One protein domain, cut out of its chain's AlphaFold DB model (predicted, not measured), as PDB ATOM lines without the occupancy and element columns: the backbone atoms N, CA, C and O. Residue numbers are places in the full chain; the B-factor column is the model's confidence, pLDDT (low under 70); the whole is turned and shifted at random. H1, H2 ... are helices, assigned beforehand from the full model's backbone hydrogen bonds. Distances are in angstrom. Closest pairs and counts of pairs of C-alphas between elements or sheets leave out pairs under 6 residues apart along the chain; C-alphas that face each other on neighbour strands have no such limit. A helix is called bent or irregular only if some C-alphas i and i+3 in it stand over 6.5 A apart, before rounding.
ATOM      1  N   GLY A 118     -36.060  -5.671   0.938       62.25
ATOM      2  CA  GLY A 118     -36.207  -4.404   1.651       62.25
ATOM      3  C   GLY A 118     -34.911  -3.905   2.292       62.25
ATOM      4  O   GLY A 118     -34.689  -2.701   2.318       62.25
ATOM      5  N   ILE A 119     -34.010  -4.793   2.731       69.50
ATOM      6  CA  ILE A 119     -32.733  -4.372   3.335       69.50
ATOM      7  C   ILE A 119     -31.830  -3.678   2.318       69.50
ATOM      8  O   ILE A 119     -31.156  -2.719   2.671       69.50
ATOM      9  N   PHE A 120     -31.826  -4.104   1.055       67.25
ATOM     10  CA  PHE A 120     -30.991  -3.462   0.034       67.25
ATOM     11  C   PHE A 120     -31.546  -2.105  -0.393       67.25
ATOM     12  O   PHE A 120     -30.775  -1.185  -0.670       67.25
ATOM     13  N   LEU A 121     -32.873  -1.978  -0.405       70.12
ATOM     14  CA  LEU A 121     -33.548  -0.708  -0.638       70.12
ATOM     15  C   LEU A 121     -33.280   0.255   0.528       70.12
ATOM     16  O   LEU A 121     -32.869   1.387   0.300       70.12
ATOM     17  N   MET A 122     -33.383  -0.224   1.770       75.50
ATOM     18  CA  MET A 122     -33.037   0.554   2.966       75.50
ATOM     19  C   MET A 122     -31.550   0.915   3.019       75.50
ATOM     20  O   MET A 122     -31.220   2.042   3.366       75.50
ATOM     21  N   ALA A 123     -30.652   0.013   2.618       77.94
ATOM     22  CA  ALA A 123     -29.222   0.296   2.519       77.94
ATOM     23  C   ALA A 123     -28.925   1.366   1.456       77.94
ATOM     24  O   ALA A 123     -28.103   2.245   1.693       77.94
ATOM     25  N   GLY A 124     -29.619   1.334   0.312       76.12
ATOM     26  CA  GLY A 124     -29.510   2.373  -0.717       76.12
ATOM     27  C   GLY A 124     -30.015   3.733  -0.248       76.12
ATOM     28  O   GLY A 124     -29.340   4.745  -0.437       76.12
ATOM     29  N   ILE A 125     -31.174   3.755   0.413       81.06
ATOM     30  CA  ILE A 125     -31.735   4.969   1.016       81.06
ATOM     31  C   ILE A 125     -30.773   5.527   2.074       81.06
ATOM     32  O   ILE A 125     -30.413   6.700   2.013       81.06
ATOM     33  N   ALA A 126     -30.300   4.691   2.999       83.56
ATOM     34  CA  ALA A 126     -29.367   5.095   4.048       83.56
ATOM     35  C   ALA A 126     -28.055   5.646   3.468       83.56
ATOM     36  O   ALA A 126     -27.574   6.684   3.917       83.56
ATOM     37  N   PHE A 127     -27.510   5.004   2.431       82.38
ATOM     38  CA  PHE A 127     -26.315   5.482   1.737       82.38
ATOM     39  C   PHE A 127     -26.543   6.843   1.063       82.38
ATOM     40  O   PHE A 127     -25.692   7.723   1.149       82.38
ATOM     41  N   THR A 128     -27.719   7.053   0.464       80.62
ATOM     42  CA  THR A 128     -28.096   8.339  -0.147       80.62
ATOM     43  C   THR A 128     -28.164   9.456   0.897       80.62
ATOM     44  O   THR A 128     -27.606  10.531   0.683       80.62
ATOM     45  N   PHE A 129     -28.782   9.200   2.055       85.75
ATOM     46  CA  PHE A 129     -28.818  10.165   3.158       85.75
ATOM     47  C   PHE A 129     -27.429  10.454   3.734       85.75
ATOM     48  O   PHE A 129     -27.133  11.602   4.052       85.75
ATOM     49  N   LEU A 130     -26.566   9.440   3.830       86.94
ATOM     50  CA  LEU A 130     -25.193   9.604   4.305       86.94
ATOM     51  C   LEU A 130     -24.380  10.496   3.357       86.94
ATOM     52  O   LEU A 130     -23.696  11.408   3.817       86.94
ATOM     53  N   LEU A 131     -24.508  10.291   2.043       81.38
ATOM     54  CA  LEU A 131     -23.875  11.151   1.040       81.38
ATOM     55  C   LEU A 131     -24.406  12.587   1.089       81.38
ATOM     56  O   LEU A 131     -23.621  13.528   0.995       81.38
ATOM     57  N   LEU A 132     -25.716  12.765   1.272       82.00
ATOM     58  CA  LEU A 132     -26.320  14.092   1.396       82.00
ATOM     59  C   LEU A 132     -25.820  14.821   2.650       82.00
ATOM     60  O   LEU A 132     -25.417  15.978   2.566       82.00
ATOM     61  N   ALA A 133     -25.791  14.144   3.799       85.25
ATOM     62  CA  ALA A 133     -25.276  14.704   5.046       85.25
ATOM     63  C   ALA A 133     -23.788  15.067   4.933       85.25
ATOM     64  O   ALA A 133     -23.374  16.123   5.411       85.25
ATOM     65  N   PHE A 134     -22.996  14.230   4.256       84.38
ATOM     66  CA  PHE A 134     -21.594  14.519   3.968       84.38
ATOM     67  C   PHE A 134     -21.444  15.770   3.091       84.38
ATOM     68  O   PHE A 134     -20.671  16.664   3.432       84.38
ATOM     69  N   ALA A 135     -22.226  15.880   2.012       77.75
ATOM     70  CA  ALA A 135     -22.212  17.048   1.133       77.75
ATOM     71  C   ALA A 135     -22.586  18.341   1.881       77.75
ATOM     72  O   ALA A 135     -21.881  19.343   1.766       77.75
ATOM     73  N   VAL A 136     -23.644  18.306   2.700       83.38
ATOM     74  CA  VAL A 136     -24.058  19.440   3.545       83.38
ATOM     75  C   VAL A 136     -22.967  19.798   4.561       83.38
ATOM     76  O   VAL A 136     -22.653  20.972   4.728       83.38
ATOM     77  N   GLY A 137     -22.345  18.807   5.205       84.12
ATOM     78  CA  GLY A 137     -21.265  19.031   6.168       84.12
ATOM     79  C   GLY A 137     -20.037  19.714   5.559       84.12
ATOM     80  O   GLY A 137     -19.432  20.571   6.201       84.12
ATOM     81  N   VAL A 138     -19.696  19.380   4.310       79.44
ATOM     82  CA  VAL A 138     -18.631  20.060   3.556       79.44
ATOM     83  C   VAL A 138     -19.042  21.494   3.197       79.44
ATOM     84  O   VAL A 138     -18.269  22.417   3.442       79.44
ATOM     85  N   LEU A 139     -20.270  21.699   2.701       77.00
ATOM     86  CA  LEU A 139     -20.808  23.023   2.339       77.00
ATOM     87  C   LEU A 139     -20.846  24.009   3.519       77.00
ATOM     88  O   LEU A 139     -20.592  25.194   3.332       77.00
ATOM     89  N   VAL A 140     -21.141  23.531   4.733       82.50
ATOM     90  CA  VAL A 140     -21.175  24.370   5.945       82.50
ATOM     91  C   VAL A 140     -19.773  24.790   6.398       82.50
ATOM     92  O   VAL A 140     -19.614  25.875   6.952       82.50
ATOM     93  N   ARG A 141     -18.753  23.948   6.190       78.12
ATOM     94  CA  ARG A 141     -17.381  24.219   6.655       78.12
ATOM     95  C   ARG A 141     -16.586  25.123   5.714       78.12
ATOM     96  O   ARG A 141     -15.773  25.901   6.190       78.12
ATOM     97  N   GLU A 142     -16.820  25.031   4.408       72.50
ATOM     98  CA  GLU A 142     -16.001  25.686   3.377       72.50
ATOM     99  C   GLU A 142     -16.895  26.421   2.352       72.50
ATOM    100  O   GLU A 142     -16.983  26.009   1.192       72.50
ATOM    101  N   PRO A 143     -17.584  27.517   2.735       67.00
ATOM    102  CA  PRO A 143     -18.608  28.158   1.899       67.00
ATOM    103  C   PRO A 143     -18.074  28.801   0.604       67.00
ATOM    104  O   PRO A 143     -18.866  29.135  -0.275       67.00
ATOM    105  N   MET A 144     -16.752  28.974   0.457       60.56
ATOM    106  CA  MET A 144     -16.122  29.642  -0.696       60.56
ATOM    107  C   MET A 144     -15.309  28.724  -1.624       60.56
ATOM    108  O   MET A 144     -14.826  29.200  -2.648       60.56
ATOM    109  N   ASN A 145     -15.188  27.421  -1.341       62.19
ATOM    110  CA  ASN A 145     -14.405  26.496  -2.172       62.19
ATOM    111  C   ASN A 145     -15.313  25.608  -3.043       62.19
ATOM    112  O   ASN A 145     -15.492  24.410  -2.821       62.19
ATOM    113  N   THR A 146     -15.891  26.207  -4.088       66.31
ATOM    114  CA  THR A 146     -16.687  25.503  -5.115       66.31
ATOM    115  C   THR A 146     -15.887  24.438  -5.877       66.31
ATOM    116  O   THR A 146     -16.470  23.512  -6.443       66.31
ATOM    117  N   SER A 147     -14.556  24.520  -5.828       69.75
ATOM    118  CA  SER A 147     -13.582  23.614  -6.446       69.75
ATOM    119  C   SER A 147     -13.687  22.164  -5.950       69.75
ATOM    120  O   SER A 147     -13.531  21.229  -6.739       69.75
ATOM    121  N   ILE A 148     -14.021  21.935  -4.677       68.19
ATOM    122  CA  ILE A 148     -14.197  20.574  -4.134       68.19
ATOM    123  C   ILE A 148     -15.490  19.944  -4.671       68.19
ATOM    124  O   ILE A 148     -15.499  18.779  -5.077       68.19
ATOM    125  N   LEU A 149     -16.570  20.727  -4.743       66.88
ATOM    126  CA  LEU A 149     -17.868  20.258  -5.230       66.88
ATOM    127  C   LEU A 149     -17.812  19.916  -6.726       66.88
ATOM    128  O   LEU A 149     -18.311  18.868  -7.130       66.88
ATOM    129  N   SER A 150     -17.131  20.738  -7.533       72.12
ATOM    130  CA  SER A 150     -16.898  20.457  -8.956       72.12
ATOM    131  C   SER A 150     -15.997  19.244  -9.188       72.12
ATOM    132  O   SER A 150     -16.150  18.561 -10.197       72.12
ATOM    133  N   THR A 151     -15.088  18.946  -8.253       76.81
ATOM    134  CA  THR A 151     -14.221  17.762  -8.336       76.81
ATOM    135  C   THR A 151     -14.985  16.482  -7.998       76.81
ATOM    136  O   THR A 151     -14.716  15.446  -8.593       76.81
ATOM    137  N   LEU A 152     -15.953  16.531  -7.076       70.94
ATOM    138  CA  LEU A 152     -16.702  15.350  -6.623       70.94
ATOM    139  C   LEU A 152     -17.942  15.025  -7.476       70.94
ATOM    140  O   LEU A 152     -18.292  13.851  -7.616       70.94
ATOM    141  N   LEU A 153     -18.579  16.031  -8.085       75.44
ATOM    142  CA  LEU A 153     -19.767  15.872  -8.940       75.44
ATOM    143  C   LEU A 153     -19.640  14.797 -10.049       75.44
ATOM    144  O   LEU A 153     -20.599  14.053 -10.257       75.44
ATOM    145  N   PRO A 154     -18.491  14.649 -10.744       81.25
ATOM    146  CA  PRO A 154     -18.320  13.661 -11.814       81.25
ATOM    147  C   PRO A 154     -18.353  12.207 -11.333       81.25
ATOM    148  O   PRO A 154     -18.585  11.303 -12.134       81.25
ATOM    149  N   TYR A 155     -18.131  11.961 -10.038       78.25
ATOM    150  CA  TYR A 155     -18.111  10.610  -9.477       78.25
ATOM    151  C   TYR A 155     -19.507  10.116  -9.063       78.25
ATOM    152  O   TYR A 155     -19.720   8.908  -8.944       78.25
ATOM    153  N   TRP A 156     -20.486  11.018  -8.913       76.25
ATOM    154  CA  TRP A 156     -21.877  10.661  -8.609       76.25
ATOM    155  C   TRP A 156     -22.515   9.734  -9.666       76.25
ATOM    156  O   TRP A 156     -23.083   8.707  -9.282       76.25
ATOM    157  N   PRO A 157     -22.388   9.997 -10.985       81.06
ATOM    158  CA  PRO A 157     -22.869   9.085 -12.023       81.06
ATOM    159  C   PRO A 157     -22.268   7.682 -11.922       81.06
ATOM    160  O   PRO A 157     -22.979   6.702 -12.123       81.06
ATOM    161  N   ILE A 158     -20.983   7.559 -11.565       79.56
ATOM    162  CA  ILE A 158     -20.299   6.261 -11.437       79.56
ATOM    163  C   ILE A 158     -20.898   5.458 -10.277       79.56
ATOM    164  O   ILE A 158     -21.194   4.273 -10.436       79.56
ATOM    165  N   ALA A 159     -21.149   6.107  -9.136       77.00
ATOM    166  CA  ALA A 159     -21.820   5.482  -7.998       77.00
ATOM    167  C   ALA A 159     -23.268   5.075  -8.336       77.00
ATOM    168  O   ALA A 159     -23.681   3.957  -8.022       77.00
ATOM    169  N   ALA A 160     -24.016   5.935  -9.036       78.56
ATOM    170  CA  ALA A 160     -25.385   5.651  -9.466       78.56
ATOM    171  C   ALA A 160     -25.452   4.481 -10.465       78.56
ATOM    172  O   ALA A 160     -26.289   3.586 -10.319       78.56
ATOM    173  N   ILE A 161     -24.541   4.437 -11.442       82.25
ATOM    174  CA  ILE A 161     -24.431   3.347 -12.422       82.25
ATOM    175  C   ILE A 161     -24.003   2.049 -11.734       82.25
ATOM    176  O   ILE A 161     -24.600   1.004 -11.989       82.25
ATOM    177  N   GLY A 162     -23.018   2.096 -10.830       82.38
ATOM    178  CA  GLY A 162     -22.566   0.933 -10.065       82.38
ATOM    179  C   GLY A 162     -23.678   0.340  -9.196       82.38
ATOM    180  O   GLY A 162     -23.915  -0.868  -9.226       82.38
ATOM    181  N   TYR A 163     -24.426   1.191  -8.488       78.56
ATOM    182  CA  TYR A 163     -25.576   0.776  -7.685       78.56
ATOM    183  C   TYR A 163     -26.714   0.218  -8.556       78.56
ATOM    184  O   TYR A 163     -27.242  -0.863  -8.277       78.56
ATOM    185  N   GLY A 164     -27.032   0.890  -9.668       79.81
ATOM    186  CA  GLY A 164     -28.016   0.430 -10.647       79.81
ATOM    187  C   GLY A 164     -27.650  -0.925 -11.257       79.81
ATOM    188  O   GLY A 164     -28.490  -1.821 -11.323       79.81
ATOM    189  N   ALA A 165     -26.383  -1.128 -11.625       81.69
ATOM    190  CA  ALA A 165     -25.870  -2.398 -12.130       81.69
ATOM    191  C   ALA A 165     -25.939  -3.509 -11.073       81.69
ATOM    192  O   ALA A 165     -26.264  -4.650 -11.406       81.69
ATOM    193  N   LEU A 166     -25.703  -3.194  -9.796       81.88
ATOM    194  CA  LEU A 166     -25.799  -4.149  -8.691       81.88
ATOM    195  C   LEU A 166     -27.251  -4.610  -8.487       81.88
ATOM    196  O   LEU A 166     -27.502  -5.821  -8.456       81.88
ATOM    197  N   ILE A 167     -28.214  -3.680  -8.483       79.06
ATOM    198  CA  ILE A 167     -29.655  -3.994  -8.475       79.06
ATOM    199  C   ILE A 167     -30.020  -4.844  -9.696       79.06
ATOM    200  O   ILE A 167     -30.605  -5.923  -9.550       79.06
ATOM    201  N   LEU A 168     -29.634  -4.408 -10.898       76.56
ATOM    202  CA  LEU A 168     -29.965  -5.094 -12.147       76.56
ATOM    203  C   LEU A 168     -29.369  -6.507 -12.189       76.56
ATOM    204  O   LEU A 168     -30.034  -7.447 -12.622       76.56
ATOM    205  N   SER A 169     -28.138  -6.683 -11.702       75.62
ATOM    206  CA  SER A 169     -27.473  -7.984 -11.619       75.62
ATOM    207  C   SER A 169     -28.223  -8.942 -10.693       75.62
ATOM    208  O   SER A 169     -28.355 -10.121 -11.018       75.62
ATOM    209  N   ARG A 170     -28.794  -8.450  -9.584       69.44
ATOM    210  CA  ARG A 170     -29.590  -9.266  -8.661       69.44
ATOM    211  C   ARG A 170     -30.962  -9.596  -9.240       69.44
ATOM    212  O   ARG A 170     -31.372 -10.749  -9.168       69.44
ATOM    213  N   VAL A 171     -31.636  -8.633  -9.873       68.56
ATOM    214  CA  VAL A 171     -32.895  -8.878 -10.602       68.56
ATOM    215  C   VAL A 171     -32.668  -9.923 -11.699       68.56
ATOM    216  O   VAL A 171     -33.453 -10.857 -11.843       68.56
ATOM    217  N   ARG A 172     -31.547  -9.840 -12.423       68.31
ATOM    218  CA  ARG A 172     -31.149 -10.851 -13.411       68.31
ATOM    219  C   ARG A 172     -30.795 -12.198 -12.772       68.31
ATOM    220  O   ARG A 172     -31.157 -13.221 -13.340       68.31
ATOM    221  N   ARG A 173     -30.156 -12.235 -11.595       64.12
ATOM    222  CA  ARG A 173     -29.918 -13.483 -10.837       64.12
ATOM    223  C   ARG A 173     -31.222 -14.123 -10.354       64.12
ATOM    224  O   ARG A 173     -31.316 -15.337 -10.431       64.12
ATOM    225  N   LYS A 174     -32.232 -13.341  -9.948       57.34
ATOM    226  CA  LYS A 174     -33.588 -13.851  -9.654       57.34
ATOM    227  C   LYS A 174     -34.269 -14.445 -10.892       57.34
ATOM    228  O   LYS A 174     -35.043 -15.383 -10.769       57.34
ATOM    229  N   ARG A 175     -33.972 -13.911 -12.082       52.31
ATOM    230  CA  ARG A 175     -34.492 -14.416 -13.367       52.31
ATOM    231  C   ARG A 175     -33.737 -15.620 -13.917       52.31
ATOM    232  O   ARG A 175     -34.257 -16.268 -14.819       52.31
ATOM    233  N   LYS A 176     -32.536 -15.932 -13.419       43.50
ATOM    234  CA  LYS A 176     -31.926 -17.231 -13.703       43.50
ATOM    235  C   LYS A 176     -32.685 -18.245 -12.851       43.50
ATOM    236  O   LYS A 176     -32.596 -18.140 -11.628       43.50
TER     237      LYS A 176
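AT A GLANCE: This is residues 118 to 176 of the 280 residues of the protein "DUF2207 domain-containing protein" of Alphaproteobacteria bacterium (UniProt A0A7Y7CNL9). The model shows two long helices side by side in a long, narrow U: H2, the longer, runs back along H1 in the opposite direction, and a tight turn joins them at one end. H2 has a kink near residue 154, and residues 168 to 176 stick out at the open end of the U. The printed part has 59 residues, with two named helices, H1 then H2, and no named strand; the class is all helix. The whole is only just loose, close to extended, with a radius of gyration of the C-alphas of 15.1 A, and its C-alphas span 51 by 21 by 5 A, a rod.

HOW THE PARTS SIT: Start with H2, residues 146 to 175, and look near residue 154 for its kink of 32 degrees. H2 is only just irregular there: C-alphas 151 and 154 are 6.8 A apart. Next find H1, residues 118 to 141. H1 and H2 are near each other, with 11 pairs of C-alphas within 10 A; their closest C-alphas are 8.2 A apart. In H1 every O i to N i+4 pair is within hydrogen-bond range, and in H2 21 of 26 are.

IN THESE COORDINATES: Find C-alpha 146 at (-16.687, 25.503, -5.115); from there H2 runs 44.5 A to C-alpha 175 at (-34.492, -14.416, -13.367). Find C-alpha 118 at (-36.207, -4.404, 1.651), where H1 begins; it covers 34.6 A to C-alpha 141.

THE WHOLE: The C-alphas of Met 144 and Lys 176 are the two farthest apart, at 51.1 A. The printed part has no cut, and the link from H1 to H2, four residues, is tight. Residues 140 to 147, around this link, stand free. The mean pLDDT of the printed part is 74.9; look for values under 70 at residues 118 to 120, 143 to 149 and 170 to 176.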